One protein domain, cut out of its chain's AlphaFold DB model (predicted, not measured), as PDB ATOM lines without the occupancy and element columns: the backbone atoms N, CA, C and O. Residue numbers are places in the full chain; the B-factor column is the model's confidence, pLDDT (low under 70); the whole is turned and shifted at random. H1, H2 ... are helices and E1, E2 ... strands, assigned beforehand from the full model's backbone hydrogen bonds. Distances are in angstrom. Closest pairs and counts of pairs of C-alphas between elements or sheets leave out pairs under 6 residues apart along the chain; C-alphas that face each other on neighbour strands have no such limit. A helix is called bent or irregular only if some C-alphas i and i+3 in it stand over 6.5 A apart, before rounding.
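This is residues 120 to 226 of the 227 residues of a protein of Phytophthora megakarya (UniProt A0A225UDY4). There is little regular structure: loops surround the short helix H2, with the E1-E2 hairpin and H3 packed near it and the long helix H4 on the other side; residues 221 to 226, of which 221 to 224 belong to H4, stick out. The 107 printed residues hold H1, H2, E1, E2, H3 and H4 in that order, mostly helix, with 42 in named elements. The whole is compact, radius of gyration of the C-alphas 13.4 A, spans 36 by 35 by 26 A.

H1 is residues 122 to 125, from C-alpha 122 at (293.514, 257.035, 264.137). H2 is 137 to 141, E1 151 to 153, E2 158 to 160, H3 182 to 190. H4, 207 to 224, 26.6 A long, ends at C-alpha 224 (280.160, 276.534, 251.258); it is irregular, C-alphas 211 and 214 being 7.2 A apart.

H2 and H3 touch, closest C-alphas Val 138 and Cys 182, 6.0 A. H2 and H4 are close but not clearly touching, Phe 141 and Leu 216, 7.4 A. E1 and E2 are an antiparallel hairpin, N 151 and O 160 2.8 A apart. O i to N i+4 pairs are within hydrogen-bond range throughout H2 and H3, 12 of 14 in H4.

The printed part has no cut. Links H1-H2, E2-H3 and H3-H4 are long. Residue 226 is under pLDDT 70.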
ATOM      1  N   LYS A 120     292.321 250.569 265.772       87.94
ATOM      2  CA  LYS A 120     293.608 251.233 265.999       87.94
ATOM      3  C   LYS A 120     293.399 252.718 266.254       87.94
ATOM      4  O   LYS A 120     292.442 253.302 265.762       87.94
ATOM      5  N   GLU A 121     294.296 253.374 266.977       83.12
ATOM      6  CA  GLU A 121     294.168 254.815 267.207       83.12
ATOM      7  C   GLU A 121     294.422 255.602 265.912       83.12
ATOM      8  O   GLU A 121     295.523 255.583 265.357       83.12
ATOM      9  N   SER A 122     293.418 256.347 265.435       81.81
ATOM     10  CA  SER A 122     293.514 257.035 264.137       81.81
ATOM     11  C   SER A 122     294.629 258.075 264.063       81.81
ATOM     12  O   SER A 122     295.155 258.331 262.985       81.81
ATOM     13  N   TRP A 123     295.002 258.696 265.185       79.50
ATOM     14  CA  TRP A 123     296.030 259.735 265.205       79.50
ATOM     15  C   TRP A 123     297.441 259.174 264.995       79.50
ATOM     16  O   TRP A 123     298.251 259.855 264.365       79.50
ATOM     17  N   LYS A 124     297.703 257.941 265.455       82.94
ATOM     18  CA  LYS A 124     298.953 257.208 265.213       82.94
ATOM     19  C   LYS A 124     299.009 256.701 263.772       82.94
ATOM     20  O   LYS A 124     299.945 257.006 263.046       82.94
ATOM     21  N   GLU A 125     297.959 256.008 263.331       84.56
ATOM     22  CA  GLU A 125     297.911 255.365 262.005       84.56
ATOM     23  C   GLU A 125     297.814 256.365 260.842       84.56
ATOM     24  O   GLU A 125     298.318 256.123 259.748       84.56
ATOM     25  N   LEU A 126     297.159 257.511 261.055       79.94
ATOM     26  CA  LEU A 126     296.993 258.558 260.043       79.94
ATOM     27  C   LEU A 126     297.909 259.760 260.306       79.94
ATOM     28  O   LEU A 126     297.575 260.885 259.904       79.94
ATOM     29  N   ALA A 127     299.047 259.557 260.974       79.44
ATOM     30  CA  ALA A 127     300.094 260.569 261.098       79.44
ATOM     31  C   ALA A 127     300.501 261.083 259.697       79.44
ATOM     32  O   ALA A 127     300.555 260.330 258.729       79.44
ATOM     33  N   GLY A 128     300.650 262.402 259.539       78.94
ATOM     34  CA  GLY A 128     300.944 263.036 258.241       78.94
ATOM     35  C   GLY A 128     299.801 263.062 257.206       78.94
ATOM     36  O   GLY A 128     299.893 263.776 256.211       78.94
ATOM     37  N   ARG A 129     298.686 262.348 257.418       83.38
ATOM     38  CA  ARG A 129     297.501 262.439 256.543       83.38
ATOM     39  C   ARG A 129     296.644 263.665 256.872       83.38
ATOM     40  O   ARG A 129     296.639 264.171 257.994       83.38
ATOM     41  N   SER A 130     295.852 264.107 255.892       82.44
ATOM     42  CA  SER A 130     294.971 265.267 256.049       82.44
ATOM     43  C   SER A 130     293.930 265.072 257.158       82.44
ATOM     44  O   SER A 130     293.367 263.989 257.342       82.44
ATOM     45  N   ARG A 131     293.596 266.169 257.856       78.50
ATOM     46  CA  ARG A 131     292.564 266.198 258.913       78.50
ATOM     47  C   ARG A 131     291.201 265.686 258.435       78.50
ATOM     48  O   ARG A 131     290.414 265.207 259.242       78.50
ATOM     49  N   SER A 132     290.924 265.759 257.130       81.81
ATOM     50  CA  SER A 132     289.687 265.245 256.532       81.81
ATOM     51  C   SER A 132     289.567 263.720 256.646       81.81
ATOM     52  O   SER A 132     288.495 263.225 256.979       81.81
ATOM     53  N   LYS A 133     290.671 262.976 256.471       83.25
ATOM     54  CA  LYS A 133     290.682 261.502 256.563       83.25
ATOM     55  C   LYS A 133     290.491 260.972 257.988       83.25
ATOM     56  O   LYS A 133     290.116 259.822 258.159       83.25
ATOM     57  N   ARG A 134     290.716 261.813 259.004       84.50
ATOM     58  CA  ARG A 134     290.537 261.469 260.428       84.50
ATOM     59  C   ARG A 134     289.114 261.722 260.941       84.50
ATOM     60  O   ARG A 134     288.817 261.457 262.103       84.50
ATOM     61  N   LYS A 135     288.237 262.293 260.108       90.75
ATOM     62  CA  LYS A 135     286.843 262.561 260.478       90.75
ATOM     63  C   LYS A 135     286.039 261.269 260.444       90.75
ATOM     64  O   LYS A 135     286.153 260.494 259.500       90.75
ATOM     65  N   CYS A 136     285.160 261.091 261.430       92.81
ATOM     66  CA  CYS A 136     284.262 259.941 261.470       92.81
ATOM     67  C   CYS A 136     283.412 259.852 260.186       92.81
ATOM     68  O   CYS A 136     282.628 260.764 259.881       92.81
ATOM     69  N   THR A 137     283.549 258.751 259.446       92.50
ATOM     70  CA  THR A 137     282.871 258.534 258.158       92.50
ATOM     71  C   THR A 137     281.361 258.390 258.334       92.50
ATOM     72  O   THR A 137     280.598 259.023 257.605       92.50
ATOM     73  N   VAL A 138     280.917 257.656 259.358       93.31
ATOM     74  CA  VAL A 138     279.490 257.482 259.682       93.31
ATOM     75  C   VAL A 138     278.860 258.797 260.142       93.31
ATOM     76  O   VAL A 138     277.808 259.175 259.641       93.31
ATOM     77  N   CYS A 139     279.508 259.569 261.025       92.31
ATOM     78  CA  CYS A 139     278.990 260.895 261.395       92.31
ATOM     79  C   CYS A 139     278.896 261.831 260.189       92.31
ATOM     80  O   CYS A 139     277.947 262.606 260.080       92.31
ATOM     81  N   SER A 140     279.860 261.754 259.270       91.62
ATOM     82  CA  SER A 140     279.816 262.531 258.032       91.62
ATOM     83  C   SER A 140     278.611 262.139 257.171       91.62
ATOM     84  O   SER A 140     277.876 263.020 256.722       91.62
ATOM     85  N   PHE A 141     278.372 260.835 257.011       92.81
ATOM     86  CA  PHE A 141     277.271 260.278 256.227       92.81
ATOM     87  C   PHE A 141     275.888 260.576 256.821       92.81
ATOM     88  O   PHE A 141     274.987 260.998 256.104       92.81
ATOM     89  N   GLU A 142     275.724 260.466 258.139       92.38
ATOM     90  CA  GLU A 142     274.454 260.760 258.824       92.38
ATOM     91  C   GLU A 142     274.151 262.276 258.924       92.38
ATOM     92  O   GLU A 142     273.123 262.691 259.464       92.38
ATOM     93  N   CYS A 143     275.010 263.120 258.338       88.81
ATOM     94  CA  CYS A 143     274.972 264.584 258.396       88.81
ATOM     95  C   CYS A 143     275.174 265.173 259.804       88.81
ATOM     96  O   CYS A 143     274.683 266.258 260.093       88.81
ATOM     97  N   ARG A 144     275.931 264.493 260.671       87.38
ATOM     98  CA  ARG A 144     276.341 264.999 261.993       87.38
ATOM     99  C   ARG A 144     277.692 265.706 261.940       87.38
ATOM    100  O   ARG A 144     278.488 265.502 261.016       87.38
ATOM    101  N   ASN A 145     278.003 266.483 262.974       85.62
ATOM    102  CA  ASN A 145     279.344 267.037 263.170       85.62
ATOM    103  C   ASN A 145     280.348 265.897 263.377       85.62
ATOM    104  O   ASN A 145     280.287 265.159 264.359       85.62
ATOM    105  N   ALA A 146     281.237 265.709 262.399       84.12
ATOM    106  CA  ALA A 146     282.160 264.586 262.388       84.12
ATOM    107  C   ALA A 146     283.305 264.838 263.371       84.12
ATOM    108  O   ALA A 146     284.070 265.792 263.223       84.12
ATOM    109  N   THR A 147     283.415 263.973 264.375       84.62
ATOM    110  CA  THR A 147     284.496 264.012 265.359       84.62
ATOM    111  C   THR A 147     285.822 263.599 264.720       84.62
ATOM    112  O   THR A 147     285.844 262.811 263.773       84.62
ATOM    113  N   GLN A 148     286.925 264.136 265.250       79.12
ATOM    114  CA  GLN A 148     288.291 263.749 264.866       79.12
ATOM    115  C   GLN A 148     288.921 262.746 265.848       79.12
ATOM    116  O   GLN A 148     289.850 262.039 265.477       79.12
ATOM    117  N   LYS A 149     288.389 262.636 267.081       82.12
ATOM    118  CA  LYS A 149     288.713 261.550 268.022       82.12
ATOM    119  C   LYS A 149     288.037 260.264 267.535       82.12
ATOM    120  O   LYS A 149     286.861 260.032 267.829       82.12
ATOM    121  N   THR A 150     288.747 259.507 266.711       88.19
ATOM    122  CA  THR A 150     288.254 258.298 266.045       88.19
ATOM    123  C   THR A 150     289.257 257.159 266.166       88.19
ATOM    124  O   THR A 150     290.452 257.392 266.346       88.19
ATOM    125  N   ASP A 151     288.760 255.941 266.023       89.62
ATOM    126  CA  ASP A 151     289.567 254.759 265.775       89.62
ATOM    127  C   ASP A 151     289.574 254.462 264.279       89.62
ATOM    128  O   ASP A 151     288.593 254.697 263.568       89.62
ATOM    129  N   TYR A 152     290.699 253.966 263.797       91.69
ATOM    130  CA  TYR A 152     290.935 253.600 262.420       91.69
ATOM    131  C   TYR A 152     290.810 252.089 262.249       91.69
ATOM    132  O   TYR A 152     291.417 251.307 262.982       91.69
ATOM    133  N   CYS A 153     290.016 251.691 261.262       90.88
ATOM    134  CA  CYS A 153     289.957 250.327 260.772       90.88
ATOM    135  C   CYS A 153     290.911 250.206 259.580       90.88
ATOM    136  O   CYS A 153     290.670 250.820 258.542       90.88
ATOM    137  N   SER A 154     291.977 249.413 259.708       87.31
ATOM    138  CA  SER A 154     292.926 249.184 258.610       87.31
ATOM    139  C   SER A 154     292.331 248.347 257.480       87.31
ATOM    140  O   SER A 154     292.646 248.604 256.324       87.31
ATOM    141  N   THR A 155     291.440 247.405 257.802       88.00
ATOM    142  CA  THR A 155     290.769 246.534 256.823       88.00
ATOM    143  C   THR A 155     289.896 247.340 255.870       88.00
ATOM    144  O   THR A 155     289.979 247.179 254.659       88.00
ATOM    145  N   HIS A 156     289.096 248.255 256.421       89.00
ATOM    146  CA  HIS A 156     288.122 249.026 255.650       89.00
ATOM    147  C   HIS A 156     288.551 250.470 255.382       89.00
ATOM    148  O   HIS A 156     287.773 251.256 254.856       89.00
ATOM    149  N   GLN A 157     289.762 250.852 255.793       90.44
ATOM    150  CA  GLN A 157     290.346 252.186 255.614       90.44
ATOM    151  C   GLN A 157     289.446 253.354 256.072       90.44
ATOM    152  O   GLN A 157     289.490 254.458 255.522       90.44
ATOM    153  N   VAL A 158     288.641 253.140 257.118       91.69
ATOM    154  CA  VAL A 158     287.712 254.141 257.669       91.69
ATOM    155  C   VAL A 158     288.096 254.583 259.074       91.69
ATOM    156  O   VAL A 158     288.533 253.790 259.905       91.69
ATOM    157  N   ALA A 159     287.855 255.862 259.355       93.31
ATOM    158  CA  ALA A 159     287.910 256.436 260.692       93.31
ATOM    159  C   ALA A 159     286.496 256.493 261.294       93.31
ATOM    160  O   ALA A 159     285.576 257.046 260.685       93.31
ATOM    161  N   LEU A 160     286.304 255.934 262.489       93.50
ATOM    162  CA  LEU A 160     285.008 255.777 263.155       93.50
ATOM    163  C   LEU A 160     285.117 256.164 264.631       93.50
ATOM    164  O   LEU A 160     286.075 255.813 265.303       93.50
ATOM    165  N   CYS A 161     284.137 256.885 265.177       91.44
ATOM    166  CA  CYS A 161     284.132 257.186 266.612       91.44
ATOM    167  C   CYS A 161     283.412 256.108 267.436       91.44
ATOM    168  O   CYS A 161     282.399 255.557 267.006       91.44
ATOM    169  N   LYS A 162     283.845 255.910 268.681       87.69
ATOM    170  CA  LYS A 162     283.180 255.042 269.670       87.69
ATOM    171  C   LYS A 162     281.983 255.695 270.384       87.69
ATOM    172  O   LYS A 162     281.558 255.229 271.428       87.69
ATOM    173  N   ARG A 163     281.430 256.788 269.847       86.88
ATOM    174  CA  ARG A 163     280.239 257.440 270.417       86.88
ATOM    175  C   ARG A 163     278.962 256.810 269.878       86.88
ATOM    176  O   ARG A 163     278.859 256.613 268.660       86.88
ATOM    177  N   SER A 164     278.018 256.542 270.772       88.25
ATOM    178  CA  SER A 164     276.605 256.343 270.457       88.25
ATOM    179  C   SER A 164     275.926 257.697 270.237       88.25
ATOM    180  O   SER A 164     276.415 258.743 270.672       88.25
ATOM    181  N   TYR A 165     274.830 257.688 269.490       85.06
ATOM    182  CA  TYR A 165     274.051 258.881 269.181       85.06
ATOM    183  C   TYR A 165     272.570 258.514 269.186       85.06
ATOM    184  O   TYR A 165     272.249 257.417 268.711       85.06
ATOM    185  N   PRO A 166     271.691 259.432 269.627       85.31
ATOM    186  CA  PRO A 166     270.254 259.217 269.568       85.31
ATOM    187  C   PRO A 166     269.806 259.008 268.123       85.31
ATOM    188  O   PRO A 166     270.457 259.462 267.167       85.31
ATOM    189  N   VAL A 167     268.696 258.299 267.967       83.06
ATOM    190  CA  VAL A 167     268.111 258.017 266.663       83.06
ATOM    191  C   VAL A 167     267.659 259.306 265.985       83.06
ATOM    192  O   VAL A 167     267.082 260.205 266.589       83.06
ATOM    193  N   ALA A 168     267.938 259.402 264.687       80.56
ATOM    194  CA  ALA A 168     267.450 260.498 263.871       80.56
ATOM    195  C   ALA A 168     266.034 260.171 263.377       80.56
ATOM    196  O   ALA A 168     265.878 259.592 262.304       80.56
ATOM    197  N   THR A 169     265.009 260.583 264.127       81.00
ATOM    198  CA  THR A 169     263.588 260.327 263.809       81.00
ATOM    199  C   THR A 169     263.188 260.829 262.415       81.00
ATOM    200  O   THR A 169     262.387 260.206 261.732       81.00
ATOM    201  N   GLY A 170     263.818 261.904 261.926       83.75
ATOM    202  CA  GLY A 170     263.611 262.421 260.564       83.75
ATOM    203  C   GLY A 170     264.331 261.649 259.444       83.75
ATOM    204  O   GLY A 170     264.309 262.090 258.297       83.75
ATOM    205  N   LYS A 171     265.036 260.549 259.750       86.31
ATOM    206  CA  LYS A 171     265.829 259.752 258.793       86.31
ATOM    207  C   LYS A 171     265.682 258.243 259.070       86.31
ATOM    208  O   LYS A 171     266.650 257.594 259.481       86.31
ATOM    209  N   PRO A 172     264.496 257.658 258.820       87.75
ATOM    210  CA  PRO A 172     264.201 256.258 259.149       87.75
ATOM    211  C   PRO A 172     265.039 255.242 258.354       87.75
ATOM    212  O   PRO A 172     265.229 254.108 258.783       87.75
ATOM    213  N   HIS A 173     265.597 255.633 257.203       88.25
ATOM    214  CA  HIS A 173     266.465 254.776 256.382       88.25
ATOM    215  C   HIS A 173     267.856 254.528 256.987       88.25
ATOM    216  O   HIS A 173     268.579 253.654 256.503       88.25
ATOM    217  N   LEU A 174     268.255 255.296 258.003       91.38
ATOM    218  CA  LEU A 174     269.522 255.121 258.716       91.38
ATOM    219  C   LEU A 174     269.419 254.037 259.802       91.38
ATOM    220  O   LEU A 174     268.361 253.457 260.038       91.38
ATOM    221  N   CYS A 175     270.542 253.738 260.458       88.94
ATOM    222  CA  CYS A 175     270.568 252.788 261.566       88.94
ATOM    223  C   CYS A 175     269.766 253.315 262.769       88.94
ATOM    224  O   CYS A 175     270.133 254.339 263.351       88.94
ATOM    225  N   GLN A 176     268.722 252.575 263.157       89.56
ATOM    226  CA  GLN A 176     267.810 252.907 264.262       89.56
ATOM    227  C   GLN A 176     268.296 252.410 265.640       89.56
ATOM    228  O   GLN A 176     267.573 252.491 266.621       89.56
ATOM    229  N   GLN A 177     269.515 251.870 265.729       87.19
ATOM    230  CA  GLN A 177     270.076 251.388 266.992       87.19
ATOM    231  C   GLN A 177     270.725 252.547 267.763       87.19
ATOM    232  O   GLN A 177     271.673 253.173 267.272       87.19
ATOM    233  N   GLU A 178     270.229 252.835 268.967       86.00
ATOM    234  CA  GLU A 178     270.707 253.936 269.823       86.00
ATOM    235  C   GLU A 178     271.992 253.593 270.568       86.00
ATOM    236  O   GLU A 178     272.910 254.408 270.649       86.00
ATOM    237  N   THR A 179     272.092 252.359 271.058       87.62
ATOM    238  CA  THR A 179     273.230 251.880 271.853       87.62
ATOM    239  C   THR A 179     274.484 251.656 271.012       87.62
ATOM    240  O   THR A 179     275.586 251.545 271.547       87.62
ATOM    241  N   TRP A 180     274.347 251.622 269.682       89.38
ATOM    242  CA  TRP A 180     275.454 251.321 268.786       89.38
ATOM    243  C   TRP A 180     276.341 252.536 268.535       89.38
ATOM    244  O   TRP A 180     275.906 253.609 268.102       89.38
ATOM    245  N   THR A 181     277.635 252.330 268.722       92.62
ATOM    246  CA  THR A 181     278.672 253.284 268.338       92.62
ATOM    247  C   THR A 181     278.786 253.397 266.818       92.62
ATOM    248  O   THR A 181     278.367 252.504 266.082       92.62
ATOM    249  N   CYS A 182     279.414 254.458 266.300       91.94
ATOM    250  CA  CYS A 182     279.674 254.536 264.854       91.94
ATOM    251  C   CYS A 182     280.537 253.371 264.345       91.94
ATOM    252  O   CYS A 182     280.377 252.973 263.194       91.94
ATOM    253  N   TRP A 183     281.401 252.806 265.195       91.56
ATOM    254  CA  TRP A 183     282.136 251.580 264.888       91.56
ATOM    255  C   TRP A 183     281.196 250.401 264.615       91.56
ATOM    256  O   TRP A 183     281.286 249.764 263.565       91.56
ATOM    257  N   GLN A 184     280.262 250.146 265.531       91.25
ATOM    258  CA  GLN A 184     279.273 249.073 265.407       91.25
ATOM    259  C   GLN A 184     278.310 249.332 264.247       91.25
ATOM    260  O   GLN A 184     278.106 248.453 263.420       91.25
ATOM    261  N   LYS A 185     277.784 250.558 264.110       92.38
ATOM    262  CA  LYS A 185     276.897 250.932 262.996       92.38
ATOM    263  C   LYS A 185     277.552 250.685 261.637       92.38
ATOM    264  O   LYS A 185     276.887 250.209 260.721       92.38
ATOM    265  N   PHE A 186     278.843 250.989 261.496       92.81
ATOM    266  CA  PHE A 186     279.566 250.720 260.257       92.81
ATOM    267  C   PHE A 186     279.613 249.219 259.948       92.81
ATOM    268  O   PHE A 186     279.101 248.808 258.912       92.81
ATOM    269  N   HIS A 187     280.167 248.414 260.857       90.00
ATOM    270  CA  HIS A 187     280.434 246.994 260.605       90.00
ATOM    271  C   HIS A 187     279.174 246.122 260.608       90.00
ATOM    272  O   HIS A 187     279.097 245.175 259.836       90.00
ATOM    273  N   LEU A 188     278.181 246.442 261.442       89.94
ATOM    274  CA  LEU A 188     276.996 245.601 261.647       89.94
ATOM    275  C   LEU A 188     275.782 246.037 260.821       89.94
ATOM    276  O   LEU A 188     274.877 245.240 260.606       89.94
ATOM    277  N   PHE A 189     275.727 247.290 260.353       91.81
ATOM    278  CA  PHE A 189     274.566 247.794 259.609       91.81
ATOM    279  C   PHE A 189     274.923 248.323 258.224       91.81
ATOM    280  O   PHE A 189     274.349 247.883 257.230       91.81
ATOM    281  N   TYR A 190     275.850 249.276 258.126       93.38
ATOM    282  CA  TYR A 190     276.104 249.959 256.857       93.38
ATOM    283  C   TYR A 190     276.934 249.131 255.874       93.38
ATOM    284  O   TYR A 190     276.674 249.188 254.670       93.38
ATOM    285  N   LEU A 191     277.906 248.361 256.365       91.00
ATOM    286  CA  LEU A 191     278.727 247.485 255.537       91.00
ATOM    287  C   LEU A 191     277.914 246.288 254.996       91.00
ATOM    288  O   LEU A 191     277.886 246.132 253.773       91.00
ATOM    289  N   PRO A 192     277.138 245.534 255.811       90.12
ATOM    290  CA  PRO A 192     276.307 244.437 255.303       90.12
ATOM    291  C   PRO A 192     275.224 244.909 254.328       90.12
ATOM    292  O   PRO A 192     274.942 244.249 253.331       90.12
ATOM    293  N   LYS A 193     274.665 246.109 254.543       90.12
ATOM    294  CA  LYS A 193     273.689 246.726 253.627       90.12
ATOM    295  C   LYS A 193     274.317 247.384 252.394       90.12
ATOM    296  O   LYS A 193     273.624 248.110 251.678       90.12
ATOM    297  N   GLN A 194     275.607 247.153 252.142       91.06
ATOM    298  CA  GLN A 194     276.321 247.624 250.953       91.06
ATOM    299  C   GLN A 194     276.236 249.150 250.768       91.06
ATOM    300  O   GLN A 194     276.182 249.652 249.644       91.06
ATOM    301  N   VAL A 195     276.209 249.913 251.866       93.44
ATOM    302  CA  VAL A 195     276.283 251.386 251.827       93.44
ATOM    303  C   VAL A 195     277.718 251.842 251.582       93.44
ATOM    304  O   VAL A 195     277.943 252.862 250.928       93.44
ATOM    305  N   TYR A 196     278.682 251.053 252.051       93.19
ATOM    306  CA  TYR A 196     280.108 251.246 251.816       93.19
ATOM    307  C   TYR A 196     280.689 250.086 250.995       93.19
ATOM    308  O   TYR A 196     280.137 248.989 250.963       93.19
ATOM    309  N   THR A 197     281.788 250.338 250.286       91.00
ATOM    310  CA  THR A 197     282.664 249.300 249.733       91.00
ATOM    311  C   THR A 197     283.510 248.685 250.845       91.00
ATOM    312  O   THR A 197     283.582 249.241 251.942       91.00
ATOM    313  N   ALA A 198     284.184 247.572 250.543       87.50
ATOM    314  CA  ALA A 198     285.182 246.998 251.440       87.50
ATOM    315  C   ALA A 198     286.242 248.048 251.817       87.50
ATOM    316  O   ALA A 198     286.510 248.241 252.989       87.50
ATOM    317  N   ASP A 199     286.707 248.860 250.865       87.81
ATOM    318  CA  ASP A 199     287.683 249.936 251.130       87.81
ATOM    319  C   ASP A 199     287.107 251.182 251.835       87.81
ATOM    320  O   ASP A 199     287.750 252.231 251.862       87.81
ATOM    321  N   GLY A 200     285.864 251.133 252.325       86.06
ATOM    322  CA  GLY A 200     285.270 252.246 253.067       86.06
ATOM    323  C   GLY A 200     284.711 253.391 252.220       86.06
ATOM    324  O   GLY A 200     284.303 254.421 252.766       86.06
ATOM    325  N   ASN A 201     284.640 253.235 250.895       90.56
ATOM    326  CA  ASN A 201     284.074 254.242 249.996       90.56
ATOM    327  C   ASN A 201     282.544 254.146 249.938       90.56
ATOM    328  O   ASN A 201     281.977 253.061 249.941       90.56
ATOM    329  N   LEU A 202     281.845 255.280 249.842       91.94
ATOM    330  CA  LEU A 202     280.378 255.294 249.764       91.94
ATOM    331  C   LEU A 202     279.867 254.763 248.415       91.94
ATOM    332  O   LEU A 202     280.175 255.318 247.358       91.94
ATOM    333  N   ARG A 203     278.995 253.753 248.457       91.50
ATOM    334  CA  ARG A 203     278.299 253.202 247.287       91.50
ATOM    335  C   ARG A 203     277.066 254.038 246.961       91.50
ATOM    336  O   ARG A 203     276.010 253.901 247.587       91.50
ATOM    337  N   ARG A 204     277.183 254.879 245.927       91.38
ATOM    338  CA  ARG A 204     276.105 255.785 245.479       91.38
ATOM    339  C   ARG A 204     274.868 255.065 244.927       91.38
ATOM    340  O   ARG A 204     273.798 255.660 244.834       91.38
ATOM    341  N   SER A 205     275.010 253.795 244.560       89.62
ATOM    342  CA  SER A 205     273.918 252.934 244.103       89.62
ATOM    343  C   SER A 205     273.037 252.409 245.240       89.62
ATOM    344  O   SER A 205     271.910 251.998 244.974       89.62
ATOM    345  N   SER A 206     273.510 252.430 246.492       92.12
ATOM    346  CA  SER A 206     272.767 251.849 247.612       92.12
ATOM    347  C   SER A 206     271.471 252.612 247.905       92.12
ATOM    348  O   SER A 206     271.414 253.845 247.847       92.12
ATOM    349  N   ARG A 207     270.414 251.872 248.268       92.62
ATOM    350  CA  ARG A 207     269.096 252.444 248.598       92.62
ATOM    351  C   ARG A 207     269.187 253.460 249.741       92.62
ATOM    352  O   ARG A 207     268.592 254.529 249.658       92.62
ATOM    353  N   ILE A 208     269.986 253.154 250.767       94.00
ATOM    354  CA  ILE A 208     270.210 254.037 251.921       94.00
ATOM    355  C   ILE A 208     270.949 255.310 251.496       94.00
ATOM    356  O   ILE A 208     270.569 256.398 251.920       94.00
ATOM    357  N   TYR A 209     271.967 255.213 250.630       93.75
ATOM    358  CA  TYR A 209     272.656 256.403 250.125       93.75
ATOM    359  C   TYR A 209     271.718 257.304 249.326       93.75
ATOM    360  O   TYR A 209     271.714 258.513 249.545       93.75
ATOM    361  N   ARG A 210     270.910 256.735 248.424       93.88
ATOM    362  CA  ARG A 210     269.947 257.501 247.617       93.88
ATOM    363  C   ARG A 210     268.948 258.253 248.497       93.88
ATOM    364  O   ARG A 210     268.746 259.443 248.286       93.88
ATOM    365  N   ALA A 211     268.415 257.602 249.533       93.31
ATOM    366  CA  ALA A 211     267.546 258.250 250.519       93.31
ATOM    367  C   ALA A 211     268.269 259.349 251.328       93.31
ATOM    368  O   ALA A 211     267.676 260.367 251.673       93.31
ATOM    369  N   GLN A 212     269.568 259.182 251.593       94.19
ATOM    370  CA  GLN A 212     270.379 260.153 252.333       94.19
ATOM    371  C   GLN A 212     270.907 261.315 251.466       94.19
ATOM    372  O   GLN A 212     271.322 262.350 251.993       94.19
ATOM    373  N   GLN A 213     270.897 261.174 250.140       93.19
ATOM    374  CA  GLN A 213     271.508 262.117 249.201       93.19
ATOM    375  C   GLN A 213     270.988 263.563 249.324       93.19
ATOM    376  O   GLN A 213     271.834 264.465 249.313       93.19
ATOM    377  N   PRO A 214     269.672 263.833 249.479       92.75
ATOM    378  CA  PRO A 214     269.170 265.200 249.635       92.75
ATOM    379  C   PRO A 214     269.780 265.904 250.854       92.75
ATOM    380  O   PRO A 214     270.278 267.023 250.750       92.75
ATOM    381  N   PHE A 215     269.869 265.204 251.989       92.00
ATOM    382  CA  PHE A 215     270.446 265.740 253.224       92.00
ATOM    383  C   PHE A 215     271.947 266.029 253.104       92.00
ATOM    384  O   PHE A 215     272.458 266.961 253.729       92.00
ATOM    385  N   LEU A 216     272.673 265.230 252.316       91.19
ATOM    386  CA  LEU A 216     274.100 265.444 252.066       91.19
ATOM    387  C   LEU A 216     274.351 266.674 251.187       91.19
ATOM    388  O   LEU A 216     275.346 267.364 251.409       91.19
ATOM    389  N   LYS A 217     273.473 266.956 250.214       91.12
ATOM    390  CA  LYS A 217     273.563 268.158 249.367       91.12
ATOM    391  C   LYS A 217     273.367 269.428 250.192       91.12
ATOM    392  O   LYS A 217     274.277 270.251 250.233       91.12
ATOM    393  N   VAL A 218     272.276 269.499 250.962       91.19
ATOM    394  CA  VAL A 218     271.963 270.646 251.837       91.19
ATOM    395  C   VAL A 218     273.122 270.956 252.786       91.19
ATOM    396  O   VAL A 218     273.533 272.104 252.944       91.19
ATOM    397  N   ARG A 219     273.725 269.924 253.389       87.00
ATOM    398  CA  ARG A 219     274.881 270.102 254.275       87.00
ATOM    399  C   ARG A 219     276.093 270.716 253.561       87.00
ATOM    400  O   ARG A 219     276.802 271.516 254.166       87.00
ATOM    401  N   ARG A 220     276.376 270.316 252.316       87.19
ATOM    402  CA  ARG A 220     277.516 270.845 251.542       87.19
ATOM    403  C   ARG A 220     277.312 272.313 251.191       87.19
ATOM    404  O   ARG A 220     278.237 273.098 251.364       87.19
ATOM    405  N   GLU A 221     276.101 272.680 250.788       89.81
ATOM    406  CA  GLU A 221     275.729 274.070 250.503       89.81
ATOM    407  C   GLU A 221     275.868 274.950 251.754       89.81
ATOM    408  O   GLU A 221     276.446 276.031 251.701       89.81
ATOM    409  N   GLN A 222     275.427 274.458 252.917       86.31
ATOM    410  CA  GLN A 222     275.607 275.158 254.196       86.31
ATOM    411  C   GLN A 222     277.077 275.328 254.597       86.31
ATOM    412  O   GLN A 222     277.411 276.278 255.301       86.31
ATOM    413  N   GLN A 223     277.955 274.405 254.196       82.12
ATOM    414  CA  GLN A 223     279.392 274.514 254.452       82.12
ATOM    415  C   GLN A 223     280.065 275.514 253.509       82.12
ATOM    416  O   GLN A 223     280.913 276.262 253.975       82.12
ATOM    417  N   GLN A 224     279.652 275.567 252.238       81.50
ATOM    418  CA  GLN A 224     280.160 276.534 251.258       81.50
ATOM    419  C   GLN A 224     279.764 277.974 251.588       81.50
ATOM    420  O   GLN A 224     280.556 278.876 251.380       81.50
ATOM    421  N   LYS A 225     278.574 278.198 252.159       79.12
ATOM    422  CA  LYS A 225     278.141 279.535 252.605       79.12
ATOM    423  C   LYS A 225     278.895 280.069 253.832       79.12
ATOM    424  O   LYS A 225     278.709 281.223 254.194       79.12
ATOM    425  N   LYS A 226     279.665 279.223 254.525       69.44
ATOM    426  CA  LYS A 226     280.416 279.575 255.747       69.44
ATOM    427  C   LYS A 226     281.918 279.757 255.507       69.44
ATOM    428  O   LYS A 226     282.631 280.064 256.458       69.44
TER     429      LYS A 226